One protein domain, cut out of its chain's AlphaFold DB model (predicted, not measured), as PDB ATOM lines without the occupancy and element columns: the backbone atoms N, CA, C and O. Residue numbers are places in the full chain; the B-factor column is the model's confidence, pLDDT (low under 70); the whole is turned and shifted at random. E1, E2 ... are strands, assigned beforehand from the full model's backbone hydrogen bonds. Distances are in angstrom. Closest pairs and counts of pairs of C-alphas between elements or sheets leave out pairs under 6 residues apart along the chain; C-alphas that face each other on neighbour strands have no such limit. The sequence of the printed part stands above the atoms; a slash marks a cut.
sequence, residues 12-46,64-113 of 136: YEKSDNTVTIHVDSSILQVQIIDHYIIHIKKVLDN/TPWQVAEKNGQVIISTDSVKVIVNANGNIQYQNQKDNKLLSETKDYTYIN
ATOM      1  N   TYR A  12     -20.446  15.341  -1.417       94.25
ATOM      2  CA  TYR A  12     -19.033  15.446  -1.096       94.25
ATOM      3  C   TYR A  12     -18.785  16.232   0.187       94.25
ATOM      4  O   TYR A  12     -19.562  17.101   0.578       94.25
ATOM      5  N   GLU A  13     -17.657  15.926   0.808       95.50
ATOM      6  CA  GLU A  13     -17.148  16.573   2.005       95.50
ATOM      7  C   GLU A  13     -15.768  17.142   1.689       95.50
ATOM      8  O   GLU A  13     -14.919  16.462   1.107       95.50
ATOM      9  N   LYS A  14     -15.550  18.410   2.043       94.94
ATOM     10  CA  LYS A  14     -14.265  19.091   1.871       94.94
ATOM     11  C   LYS A  14     -13.553  19.166   3.220       94.94
ATOM     12  O   LYS A  14     -14.130  19.661   4.184       94.94
ATOM     13  N   SER A  15     -12.301  18.732   3.259       94.56
ATOM     14  CA  SER A  15     -11.357  18.984   4.351       94.56
ATOM     15  C   SER A  15     -10.200  19.865   3.862       94.56
ATOM     16  O   SER A  15     -10.250  20.377   2.743       94.56
ATOM     17  N   ASP A  16      -9.170  20.062   4.689       93.81
ATOM     18  CA  ASP A  16      -8.055  20.982   4.417       93.81
ATOM     19  C   ASP A  16      -7.418  20.781   3.035       93.81
ATOM     20  O   ASP A  16      -7.233  21.748   2.297       93.81
ATOM     21  N   ASN A  17      -7.142  19.525   2.663       95.19
ATOM     22  CA  ASN A  17      -6.503  19.156   1.394       95.19
ATOM     23  C   ASN A  17      -7.191  17.979   0.692       95.19
ATOM     24  O   ASN A  17      -6.627  17.425  -0.246       95.19
ATOM     25  N   THR A  18      -8.378  17.560   1.135       96.62
ATOM     26  CA  THR A  18      -9.060  16.392   0.564       96.62
ATOM     27  C   THR A  18     -10.515  16.705   0.251       96.62
ATOM     28  O   THR A  18     -11.196  17.413   0.990       96.62
ATOM     29  N   VAL A  19     -11.004  16.139  -0.847       97.31
ATOM     30  CA  VAL A  19     -12.429  16.033  -1.154       97.31
ATOM     31  C   VAL A  19     -12.814  14.566  -1.111       97.31
ATOM     32  O   VAL A  19     -12.286  13.765  -1.881       97.31
ATOM     33  N   THR A  20     -13.731  14.215  -0.219       96.88
ATOM     34  CA  THR A  20     -14.334  12.882  -0.153       96.88
ATOM     35  C   THR A  20     -15.663  12.926  -0.887       96.88
ATOM     36  O   THR A  20     -16.508  13.747  -0.560       96.88
ATOM     37  N   ILE A  21     -15.854  12.069  -1.883       95.50
ATOM     38  CA  ILE A  21     -17.035  12.024  -2.745       95.50
ATOM     39  C   ILE A  21     -17.646  10.631  -2.636       95.50
ATOM     40  O   ILE A  21     -16.970   9.631  -2.887       95.50
ATOM     41  N   HIS A  22     -18.929  10.565  -2.290       93.12
ATOM     42  CA  HIS A  22     -19.675   9.309  -2.240       93.12
ATOM     43  C   HIS A  22     -20.339   9.049  -3.593       93.12
ATOM     44  O   HIS A  22     -21.133   9.868  -4.068       93.12
ATOM     45  N   VAL A  23     -20.012   7.909  -4.205       90.12
ATOM     46  CA  VAL A  23     -20.543   7.473  -5.502       90.12
ATOM     47  C   VAL A  23     -21.036   6.037  -5.374       90.12
ATOM     48  O   VAL A  23     -20.233   5.107  -5.276       90.12
ATOM     49  N   ASP A  24     -22.355   5.852  -5.404       87.06
ATOM     50  CA  ASP A  24     -23.014   4.553  -5.236       87.06
ATOM     51  C   ASP A  24     -22.481   3.784  -4.008       87.06
ATOM     52  O   ASP A  24     -22.669   4.223  -2.877       87.06
ATOM     53  N   SER A  25     -21.803   2.650  -4.219       87.69
ATOM     54  CA  SER A  25     -21.200   1.812  -3.171       87.69
ATOM     55  C   SER A  25     -19.706   2.082  -2.945       87.69
ATOM     56  O   SER A  25     -18.992   1.233  -2.398       87.69
ATOM     57  N   SER A  26     -19.197   3.210  -3.437       90.62
ATOM     58  CA  SER A  26     -17.782   3.568  -3.391       90.62
ATOM     59  C   SER A  26     -17.553   4.963  -2.821       90.62
ATOM     60  O   SER A  26     -18.382   5.865  -2.952       90.62
ATOM     61  N   ILE A  27     -16.391   5.131  -2.203       93.38
ATOM     62  CA  ILE A  27     -15.880   6.412  -1.736       93.38
ATOM     63  C   ILE A  27     -14.658   6.752  -2.582       93.38
ATOM     64  O   ILE A  27     -13.711   5.963  -2.680       93.38
ATOM     65  N   LEU A  28     -14.675   7.943  -3.171       95.00
ATOM     66  CA  LEU A  28     -13.552   8.547  -3.871       95.00
ATOM     67  C   LEU A  28     -12.957   9.656  -3.004       95.00
ATOM     68  O   LEU A  28     -13.646  10.602  -2.642       95.00
ATOM     69  N   GLN A  29     -11.668   9.568  -2.708       95.38
ATOM     70  CA  GLN A  29     -10.905  10.616  -2.046       95.38
ATOM     71  C   GLN A  29      -9.958  11.257  -3.059       95.38
ATOM     72  O   GLN A  29      -9.128  10.576  -3.664       95.38
ATOM     73  N   VAL A  30     -10.105  12.568  -3.235       96.75
ATOM     74  CA  VAL A  30      -9.239  13.416  -4.057       96.75
ATOM     75  C   VAL A  30      -8.412  14.273  -3.111       96.75
ATOM     76  O   VAL A  30      -8.934  15.224  -2.535       96.75
ATOM     77  N   GLN A  31      -7.146  13.923  -2.919       96.06
ATOM     78  CA  GLN A  31      -6.232  14.645  -2.044       96.06
ATOM     79  C   GLN A  31      -5.274  15.511  -2.868       96.06
ATOM     80  O   GLN A  31      -4.595  15.028  -3.773       96.06
ATOM     81  N   ILE A  32      -5.212  16.797  -2.541       96.44
ATOM     82  CA  ILE A  32      -4.279  17.761  -3.120       96.44
ATOM     83  C   ILE A  32      -2.947  17.618  -2.394       96.44
ATOM     84  O   ILE A  32      -2.865  17.862  -1.190       96.44
ATOM     85  N   ILE A  33      -1.918  17.183  -3.116       94.56
ATOM     86  CA  ILE A  33      -0.563  17.061  -2.574       94.56
ATOM     87  C   ILE A  33       0.238  18.325  -2.878       94.56
ATOM     88  O   ILE A  33       0.922  18.834  -1.997       94.56
ATOM     89  N   ASP A  34       0.129  18.829  -4.106       94.56
ATOM     90  CA  ASP A  34       0.716  20.091  -4.563       94.56
ATOM     91  C   ASP A  34      -0.038  20.593  -5.819       94.56
ATOM     92  O   ASP A  34      -0.979  19.946  -6.285       94.56
ATOM     93  N   HIS A  35       0.377  21.717  -6.413       94.94
ATOM     94  CA  HIS A  35      -0.181  22.327  -7.620       94.94
ATOM     95  C   HIS A  35      -0.348  21.311  -8.761       94.94
ATOM     96  O   HIS A  35      -1.353  21.354  -9.471       94.94
ATOM     97  N   TYR A  36       0.595  20.377  -8.911       94.75
ATOM     98  CA  TYR A  36       0.624  19.396 -10.004       94.75
ATOM     99  C   TYR A  36       0.298  17.964  -9.577       94.75
ATOM    100  O   TYR A  36       0.075  17.113 -10.436       94.75
ATOM    101  N   ILE A  37       0.295  17.676  -8.273       93.25
ATOM    102  CA  ILE A  37       0.217  16.309  -7.756       93.25
ATOM    103  C   ILE A  37      -1.109  16.129  -7.033       93.25
ATOM    104  O   ILE A  37      -1.365  16.734  -5.992       93.25
ATOM    105  N   ILE A  38      -1.938  15.250  -7.588       94.81
ATOM    106  CA  ILE A  38      -3.221  14.860  -7.016       94.81
ATOM    107  C   ILE A  38      -3.151  13.378  -6.675       94.81
ATOM    108  O   ILE A  38      -2.882  12.547  -7.542       94.81
ATOM    109  N   HIS A  39      -3.426  13.044  -5.420       93.81
ATOM    110  CA  HIS A  39      -3.533  11.666  -4.973       93.81
ATOM    111  C   HIS A  39      -5.000  11.229  -4.988       93.81
ATOM    112  O   HIS A  39      -5.860  11.841  -4.351       93.81
ATOM    113  N   ILE A  40      -5.283  10.166  -5.740       93.81
ATOM    114  CA  ILE A  40      -6.619   9.592  -5.877       93.81
ATOM    115  C   ILE A  40      -6.680   8.251  -5.169       93.81
ATOM    116  O   ILE A  40      -5.920   7.338  -5.490       93.81
ATOM    117  N   LYS A  41      -7.657   8.101  -4.275       92.56
ATOM    118  CA  LYS A  41      -7.964   6.828  -3.629       92.56
ATOM    119  C   LYS A  41      -9.432   6.482  -3.815       92.56
ATOM    120  O   LYS A  41     -10.310   7.266  -3.472       92.56
ATOM    121  N   LYS A  42      -9.698   5.283  -4.332       92.62
ATOM    122  CA  LYS A  42     -11.048   4.721  -4.455       92.62
ATOM    123  C   LYS A  42     -11.165   3.484  -3.586       92.62
ATOM    124  O   LYS A  42     -10.326   2.588  -3.663       92.62
ATOM    125  N   VAL A  43     -12.212   3.433  -2.776       91.00
ATOM    126  CA  VAL A  43     -12.512   2.298  -1.901       91.00
ATOM    127  C   VAL A  43     -13.992   1.955  -1.981       91.00
ATOM    128  O   VAL A  43     -14.810   2.783  -2.374       91.00
ATOM    129  N   LEU A  44     -14.350   0.728  -1.612       90.75
ATOM    130  CA  LEU A  44     -15.752   0.381  -1.385       90.75
ATOM    131  C   LEU A  44     -16.163   0.905  -0.005       90.75
ATOM    132  O   LEU A  44     -15.366   0.814   0.929       90.75
ATOM    133  N   ASP A  45     -17.386   1.417   0.125       84.06
ATOM    134  CA  ASP A  45     -17.894   2.072   1.349       84.06
ATOM    135  C   ASP A  45     -17.748   1.180   2.602       84.06
ATOM    136  O   ASP A  45     -17.331   1.621   3.666       84.06
ATOM    137  N   ASN A  46     -17.934  -0.133   2.434       81.31
ATOM    138  CA  ASN A  46     -17.813  -1.130   3.505       81.31
ATOM    139  C   ASN A  46     -16.463  -1.872   3.529       81.31
ATOM    140  O   ASN A  46     -16.363  -2.959   4.104       81.31
ATOM    141  N   THR A  64      -0.977  24.599  -0.884       93.88
ATOM    142  CA  THR A  64      -1.293  24.960  -2.268       93.88
ATOM    143  C   THR A  64      -2.695  25.568  -2.340       93.88
ATOM    144  O   THR A  64      -3.612  25.023  -1.727       93.88
ATOM    145  N   PRO A  65      -2.920  26.676  -3.068       95.69
ATOM    146  CA  PRO A  65      -4.266  27.172  -3.338       95.69
ATOM    147  C   PRO A  65      -5.063  26.178  -4.187       95.69
ATOM    148  O   PRO A  65      -4.601  25.705  -5.226       95.69
ATOM    149  N   TRP A  66      -6.285  25.870  -3.756       97.75
ATOM    150  CA  TRP A  66      -7.183  25.000  -4.503       97.75
ATOM    151  C   TRP A  66      -8.650  25.288  -4.182       97.75
ATOM    152  O   TRP A  66      -9.001  25.811  -3.117       97.75
ATOM    153  N   GLN A  67      -9.529  24.924  -5.107       97.19
ATOM    154  CA  GLN A  67     -10.965  25.150  -4.997       97.19
ATOM    155  C   GLN A  67     -11.773  23.929  -5.424       97.19
ATOM    156  O   GLN A  67     -11.299  23.075  -6.172       97.19
ATOM    157  N   VAL A  68     -13.018  23.877  -4.949       97.19
ATOM    158  CA  VAL A  68     -14.024  22.895  -5.357       97.19
ATOM    159  C   VAL A  68     -15.238  23.656  -5.845       97.19
ATOM    160  O   VAL A  68     -15.697  24.570  -5.159       97.19
ATOM    161  N   ALA A  69     -15.755  23.274  -7.002       95.25
ATOM    162  CA  ALA A  69     -16.989  23.803  -7.553       95.25
ATOM    163  C   ALA A  69     -17.892  22.657  -8.006       95.25
ATOM    164  O   ALA A  69     -17.416  21.634  -8.496       95.25
ATOM    165  N   GLU A  70     -19.200  22.856  -7.898       93.62
ATOM    166  CA  GLU A  70     -20.184  21.980  -8.525       93.62
ATOM    167  C   GLU A  70     -20.713  22.621  -9.801       93.62
ATOM    168  O   GLU A  70     -21.109  23.792  -9.812       93.62
ATOM    169  N   LYS A  71     -20.759  21.851 -10.887       91.75
ATOM    170  CA  LYS A  71     -21.350  22.306 -12.148       91.75
ATOM    171  C   LYS A  71     -21.942  21.123 -12.891       91.75
ATOM    172  O   LYS A  71     -21.266  20.127 -13.099       91.75
ATOM    173  N   ASN A  72     -23.201  21.232 -13.314       88.56
ATOM    174  CA  ASN A  72     -23.870  20.221 -14.145       88.56
ATOM    175  C   ASN A  72     -23.793  18.784 -13.579       88.56
ATOM    176  O   ASN A  72     -23.622  17.827 -14.330       88.56
ATOM    177  N   GLY A  73     -23.891  18.624 -12.254       87.31
ATOM    178  CA  GLY A  73     -23.786  17.312 -11.597       87.31
ATOM    179  C   GLY A  73     -22.367  16.732 -11.549       87.31
ATOM    180  O   GLY A  73     -22.208  15.539 -11.299       87.31
ATOM    181  N   GLN A  74     -21.348  17.556 -11.797       94.38
ATOM    182  CA  GLN A  74     -19.938  17.219 -11.637       94.38
ATOM    183  C   GLN A  74     -19.360  17.960 -10.432       94.38
ATOM    184  O   GLN A  74     -19.727  19.110 -10.178       94.38
ATOM    185  N   VAL A  75     -18.412  17.320  -9.750       96.69
ATOM    186  CA  VAL A  75     -17.538  17.970  -8.767       96.69
ATOM    187  C   VAL A  75     -16.216  18.282  -9.462       96.69
ATOM    188  O   VAL A  75     -15.558  17.385  -9.987       96.69
ATOM    189  N   ILE A  76     -15.842  19.557  -9.496       97.38
ATOM    190  CA  ILE A  76     -14.633  20.059 -10.147       97.38
ATOM    191  C   ILE A  76     -13.681  20.540  -9.059       97.38
ATOM    192  O   ILE A  76     -13.957  21.530  -8.384       97.38
ATOM    193  N   ILE A  77     -12.555  19.853  -8.904       98.00
ATOM    194  CA  ILE A  77     -11.479  20.212  -7.984       98.00
ATOM    195  C   ILE A  77     -10.359  20.842  -8.808       98.00
ATOM    196  O   ILE A  77      -9.932  20.264  -9.802       98.00
ATOM    197  N   SER A  78      -9.910  22.046  -8.463       97.94
ATOM    198  CA  SER A  78      -8.916  22.784  -9.257       97.94
ATOM    199  C   SER A  78      -7.796  23.328  -8.386       97.94
ATOM    200  O   SER A  78      -8.071  23.972  -7.376       97.94
ATOM    201  N   THR A  79      -6.557  23.110  -8.815       97.81
ATOM    202  CA  THR A  79      -5.375  23.880  -8.401       97.81
ATOM    203  C   THR A  79      -5.069  24.937  -9.469       97.81
ATOM    204  O   THR A  79      -5.798  25.048 -10.457       97.81
ATOM    205  N   ASP A  80      -3.956  25.659  -9.339       96.12
ATOM    206  CA  ASP A  80      -3.464  26.573 -10.380       96.12
ATOM    207  C   ASP A  80      -2.912  25.853 -11.626       96.12
ATOM    208  O   ASP A  80      -2.541  26.497 -12.606       96.12
ATOM    209  N   SER A  81      -2.818  24.518 -11.623       96.62
ATOM    210  CA  SER A  81      -2.189  23.760 -12.719       96.62
ATOM    211  C   SER A  81      -3.060  22.638 -13.271       96.62
ATOM    212  O   SER A  81      -3.096  22.444 -14.488       96.62
ATOM    213  N   VAL A  82      -3.837  21.968 -12.419       97.50
ATOM    214  CA  VAL A  82      -4.653  20.805 -12.794       97.50
ATOM    215  C   VAL A  82      -6.104  20.999 -12.358       97.50
ATOM    216  O   VAL A  82      -6.384  21.506 -11.270       97.50
ATOM    217  N   LYS A  83      -7.034  20.564 -13.210       98.00
ATOM    218  CA  LYS A  83      -8.456  20.396 -12.898       98.00
ATOM    219  C   LYS A  83      -8.789  18.910 -12.897       98.00
ATOM    220  O   LYS A  83      -8.508  18.207 -13.866       98.00
ATOM    221  N   VAL A  84      -9.418  18.451 -11.825       98.06
ATOM    222  CA  VAL A  84      -9.947  17.100 -11.655       98.06
ATOM    223  C   VAL A  84     -11.462  17.195 -11.687       98.06
ATOM    224  O   VAL A  84     -12.066  17.878 -10.862       98.06
ATOM    225  N   ILE A  85     -12.081  16.525 -12.649       97.62
ATOM    226  CA  ILE A  85     -13.525  16.542 -12.860       97.62
ATOM    227  C   ILE A  85     -14.062  15.158 -12.534       97.62
ATOM    228  O   ILE A  85     -13.764  14.185 -13.228       97.62
ATOM    229  N   VAL A  86     -14.877  15.079 -11.490       96.50
ATOM    230  CA  VAL A  86     -15.557  13.858 -11.068       96.50
ATOM    231  C   VAL A  86     -16.995  13.913 -11.561       96.50
ATOM    232  O   VAL A  86     -17.778  14.784 -11.176       96.50
ATOM    233  N   ASN A  87     -17.338  12.982 -12.447       93.94
ATOM    234  CA  ASN A  87     -18.683  12.857 -12.996       93.94
ATOM    235  C   ASN A  87     -19.624  12.169 -12.004       93.94
ATOM    236  O   ASN A  87     -19.178  11.400 -11.157       93.94
ATOM    237  N   ALA A  88     -20.936  12.350 -12.179       91.06
ATOM    238  CA  ALA A  88     -21.970  11.727 -11.342       91.06
ATOM    239  C   ALA A  88     -21.860  10.192 -11.216       91.06
ATOM    240  O   ALA A  88     -22.360   9.615 -10.263       91.06
ATOM    241  N   ASN A  89     -21.199   9.534 -12.173       88.75
ATOM    242  CA  ASN A  89     -20.957   8.090 -12.188       88.75
ATOM    243  C   ASN A  89     -19.589   7.679 -11.597       88.75
ATOM    244  O   ASN A  89     -19.150   6.553 -11.820       88.75
ATOM    245  N   GLY A  90     -18.866   8.608 -10.967       90.06
ATOM    246  CA  GLY A  90     -17.560   8.379 -10.346       90.06
ATOM    247  C   GLY A  90     -16.357   8.323 -11.287       90.06
ATOM    248  O   GLY A  90     -15.243   8.127 -10.806       90.06
ATOM    249  N   ASN A  91     -16.539   8.503 -12.603       93.19
ATOM    250  CA  ASN A  91     -15.409   8.576 -13.535       93.19
ATOM    251  C   ASN A  91     -14.696   9.920 -13.416       93.19
ATOM    252  O   ASN A  91     -15.339  10.979 -13.426       93.19
ATOM    253  N   ILE A  92     -13.370   9.854 -13.385       96.38
ATOM    254  CA  ILE A  92     -12.484  11.001 -13.216       96.38
ATOM    255  C   ILE A  92     -11.889  11.415 -14.562       96.38
ATOM    256  O   ILE A  92     -11.469  10.583 -15.371       96.38
ATOM    257  N   GLN A  93     -11.837  12.722 -14.790       97.31
ATOM    258  CA  GLN A  93     -11.127  13.335 -15.907       97.31
ATOM    259  C   GLN A  93     -10.151  14.381 -15.388       97.31
ATOM    260  O   GLN A  93     -10.435  15.074 -14.410       97.31
ATOM    261  N   TYR A  94      -9.029  14.519 -16.079       97.44
ATOM    262  CA  TYR A  94      -7.977  15.470 -15.761       97.44
ATOM    263  C   TYR A  94      -7.815  16.436 -16.921       97.44
ATOM    264  O   TYR A  94      -7.755  16.027 -18.086       97.44
ATOM    265  N   GLN A  95      -7.733  17.719 -16.598       97.50
ATOM    266  CA  GLN A  95      -7.516  18.790 -17.559       97.50
ATOM    267  C   GLN A  95      -6.461  19.759 -17.033       97.50
ATOM    268  O   GLN A  95      -6.246  19.869 -15.824       97.50
ATOM    269  N   ASN A  96      -5.816  20.487 -17.938       96.38
ATOM    270  CA  ASN A  96      -5.038  21.660 -17.550       96.38
ATOM    271  C   ASN A  96      -5.957  22.882 -17.344       96.38
ATOM    272  O   ASN A  96      -7.169  22.830 -17.569       96.38
ATOM    273  N   GLN A  97      -5.384  24.026 -16.959       95.50
ATOM    274  CA  GLN A  97      -6.170  25.250 -16.753       95.50
ATOM    275  C   GLN A  97      -6.847  25.802 -18.015       95.50
ATOM    276  O   GLN A  97      -7.830  26.533 -17.900       95.50
ATOM    277  N   LYS A  98      -6.360  25.416 -19.198       96.38
ATOM    278  CA  LYS A  98      -6.905  25.787 -20.512       96.38
ATOM    279  C   LYS A  98      -7.978  24.809 -21.009       96.38
ATOM    280  O   LYS A  98      -8.317  24.848 -22.183       96.38
ATOM    281  N   ASP A  99      -8.470  23.924 -20.138       95.19
ATOM    282  CA  ASP A  99      -9.470  22.891 -20.442       95.19
ATOM    283  C   ASP A  99      -9.002  21.839 -21.466       95.19
ATOM    284  O   ASP A  99      -9.801  21.046 -21.968       95.19
ATOM    285  N   ASN A 100      -7.692  21.756 -21.735       95.38
ATOM    286  CA  ASN A 100      -7.151  20.662 -22.535       95.38
ATOM    287  C   ASN A 100      -7.192  19.384 -21.701       95.38
ATOM    288  O   ASN A 100      -6.637  19.329 -20.599       95.38
ATOM    289  N   LYS A 101      -7.819  18.347 -22.254       95.12
ATOM    290  CA  LYS A 101      -7.881  17.010 -21.664       95.12
ATOM    291  C   LYS A 101      -6.482  16.397 -21.590       95.12
ATOM    292  O   LYS A 101      -5.776  16.367 -22.590       95.12
ATOM    293  N   LEU A 102      -6.112  15.913 -20.406       94.69
ATOM    294  CA  LEU A 102      -4.832  15.246 -20.143       94.69
ATOM    295  C   LEU A 102      -5.007  13.733 -20.021       94.69
ATOM    296  O   LEU A 102      -4.241  12.970 -20.589       94.69
ATOM    297  N   LEU A 103      -6.020  13.306 -19.266       95.62
ATOM    298  CA  LEU A 103      -6.299  11.899 -18.997       95.62
ATOM    299  C   LEU A 103      -7.780  11.737 -18.651       95.62
ATOM    300  O   LEU A 103      -8.401  12.636 -18.080       95.62
ATOM    301  N   SER A 104      -8.374  10.598 -18.988       96.19
ATOM    302  CA  SER A 104      -9.746  10.272 -18.596       96.19
ATOM    303  C   SER A 104      -9.861   8.799 -18.315       96.19
ATOM    304  O   SER A 104      -9.411   7.985 -19.114       96.19
ATOM    305  N   GLU A 105     -10.523   8.466 -17.220       95.31
ATOM    306  CA  GLU A 105     -10.888   7.089 -16.932       95.31
ATOM    307  C   GLU A 105     -11.915   6.566 -17.940       95.31
ATOM    308  O   GLU A 105     -12.686   7.335 -18.532       95.31
ATOM    309  N   THR A 106     -11.929   5.244 -18.104       92.50
ATOM    310  CA  THR A 106     -12.986   4.506 -18.798       92.50
ATOM    311  C   THR A 106     -13.753   3.650 -17.805       92.50
ATOM    312  O   THR A 106     -13.194   3.140 -16.831       92.50
ATOM    313  N   LYS A 107     -15.043   3.432 -18.080       84.75
ATOM    314  CA  LYS A 107     -15.839   2.448 -17.333       84.75
ATOM    315  C   LYS A 107     -15.411   1.020 -17.642       84.75
ATOM    316  O   LYS A 107     -15.422   0.169 -16.757       84.75
ATOM    317  N   ASP A 108     -15.035   0.773 -18.890       84.75
ATOM    318  CA  ASP A 108     -14.628  -0.549 -19.336       84.75
ATOM    319  C   ASP A 108     -13.359  -0.962 -18.599       84.75
ATOM    320  O   ASP A 108     -12.406  -0.188 -18.509       84.75
ATOM    321  N   TYR A 109     -13.385  -2.174 -18.046       84.38
ATOM    322  CA  TYR A 109     -12.278  -2.778 -17.303       84.38
ATOM    323  C   TYR A 109     -11.798  -1.984 -16.073       84.38
ATOM    324  O   TYR A 109     -10.714  -2.253 -15.569       84.38
ATOM    325  N   THR A 110     -12.599  -1.062 -15.532       88.31
ATOM    326  CA  THR A 110     -12.315  -0.399 -14.247       88.31
ATOM    327  C   THR A 110     -13.179  -1.010 -13.147       88.31
ATOM    328  O   THR A 110     -14.407  -0.944 -13.212       88.31
ATOM    329  N   TYR A 111     -12.569  -1.630 -12.133       90.50
ATOM    330  CA  TYR A 111     -13.304  -2.294 -11.051       90.50
ATOM    331  C   TYR A 111     -12.500  -2.447  -9.756       90.50
ATOM    332  O   TYR A 111     -11.273  -2.523  -9.754       90.50
ATOM    333  N   ILE A 112     -13.233  -2.601  -8.652       90.50
ATOM    334  CA  ILE A 112     -12.739  -3.122  -7.374       90.50
ATOM    335  C   ILE A 112     -13.554  -4.382  -7.075       90.50
ATOM    336  O   ILE A 112     -14.752  -4.303  -6.825       90.50
ATOM    337  N   ASN A 113     -12.920  -5.552  -7.134       89.56
ATOM    338  CA  ASN A 113     -13.555  -6.842  -6.876       89.56
ATOM    339  C   ASN A 113     -13.078  -7.392  -5.520       89.56
ATOM    340  O   ASN A 113     -11.905  -7.774  -5.411       89.56
TER     341      ASN A 113
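What this domain is: This is residues 12 to 46 and 64 to 113 of the 136 residues of the protein "Alpha-xylosidase" of Arcticibacter svalbardensis MN12-7 (UniProt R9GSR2). Two antiparallel sheets, E5 to E9 and E1 to E4, lie partly face to face as a sandwich, their strands nearly aligned. E5, E6 and E7 cover the smaller sheet, while E8 and E9 reach beyond it; after E9 a tail, residues 105 to 110, runs on past the sheet and brings E10 to the end of E4, where the C-alphas of Leu 44 and Ile 112 are 7.6 A apart. The printed part has 85 residues, with no named helix and ten named strands, E1 to E10 in order along the chain; the sheets run E5, E6, E7, E8, E9 and E1, E2, E3, E4. The class is all strand, and the whole is compact, with a radius of gyration of the C-alphas of 12.4 A and a rounded outline spanning 34 by 27 by 24 A.

Where its parts are: The larger sheet begins with E5, residues 66 to 71, 16.3 A from first to last C-alpha, starting at C-alpha 66, (-7.183, 25.000, -4.503). E6, residues 74 to 79, is also 16.3 A long. E7, residues 82 to 86, measures 13.0 A, and E8, residues 92 to 96, 13.7 A. E9, residues 101 to 104, is 7.6 A long. In the smaller sheet E1, residues 12 to 14, is 6.7 A long and begins at C-alpha 12, (-19.033, 15.446, -1.096). E2, residues 18 to 23, measures 15.8 A. E3, residues 26 to 32, and E4, residues 38 to 44, are the longest strands by residues, with 7 each, and measure 19.6 A and 20.0 A. E10, residues 111 to 113, is 6.2 A long and ends at C-alpha 113, (-13.555, -6.842, -6.876).

How they stand to each other: The sheet E5 to E9 is a meander, each strand the antiparallel neighbour of the one before, and it is twisted; its edge strands are E5 and E9. E5 and E6 form a hairpin at 159 degrees between their directions, with N 69 and O 76 2.9 A apart. E6 and E7 form a hairpin at 163 degrees, with N 77 and O 84 at 2.8 A. E7 and E8 form a hairpin at 156 degrees, with N 85 and O 93 at 2.8 A. E8 and E9 form a hairpin at 167 degrees, with N 94 and O 103 at 2.8 A. These N and O pairs are within hydrogen-bond range. The sheet E1 to E4 is also a meander, twisted, its C-alphas up to 4.1 A off its best plane. Its three hairpins have N and O pairs within hydrogen-bond range: N 13 and O 20 of E1 and E2, N 21 and O 28 of E2 and E3, and N 29 and O 41 of E3 and E4, each at 2.8 A. The two sheets form a sandwich, face to face, with best planes 15 degrees apart and strands at 9 degrees. E3 and E6 are near each other, with 5 pairs of C-alphas within 10 A. The closest C-alphas of E3 and E5 are those of Ile 32 and Trp 66, 7.9 A apart. E4 and E7 are only just apart, the closest C-alphas at 8.4 A. E10 pairs with no named strand; its closest C-alpha to E4 is that of Ile 112, 7.6 A from that of Leu 44.

The domain as a whole: The C-alphas of Asn 46 and Lys 98 are the two farthest apart, at 37.7 A. Residues 47 to 63 are not printed, and C-alphas 46 and 64 stand 31.4 A apart across this cut, in the link from E4 to E5. Of the links that are printed whole, the one from E9 to E10 is short and the others are tight. The mean pLDDT of the printed part is 93.8, and no printed residue is under 70.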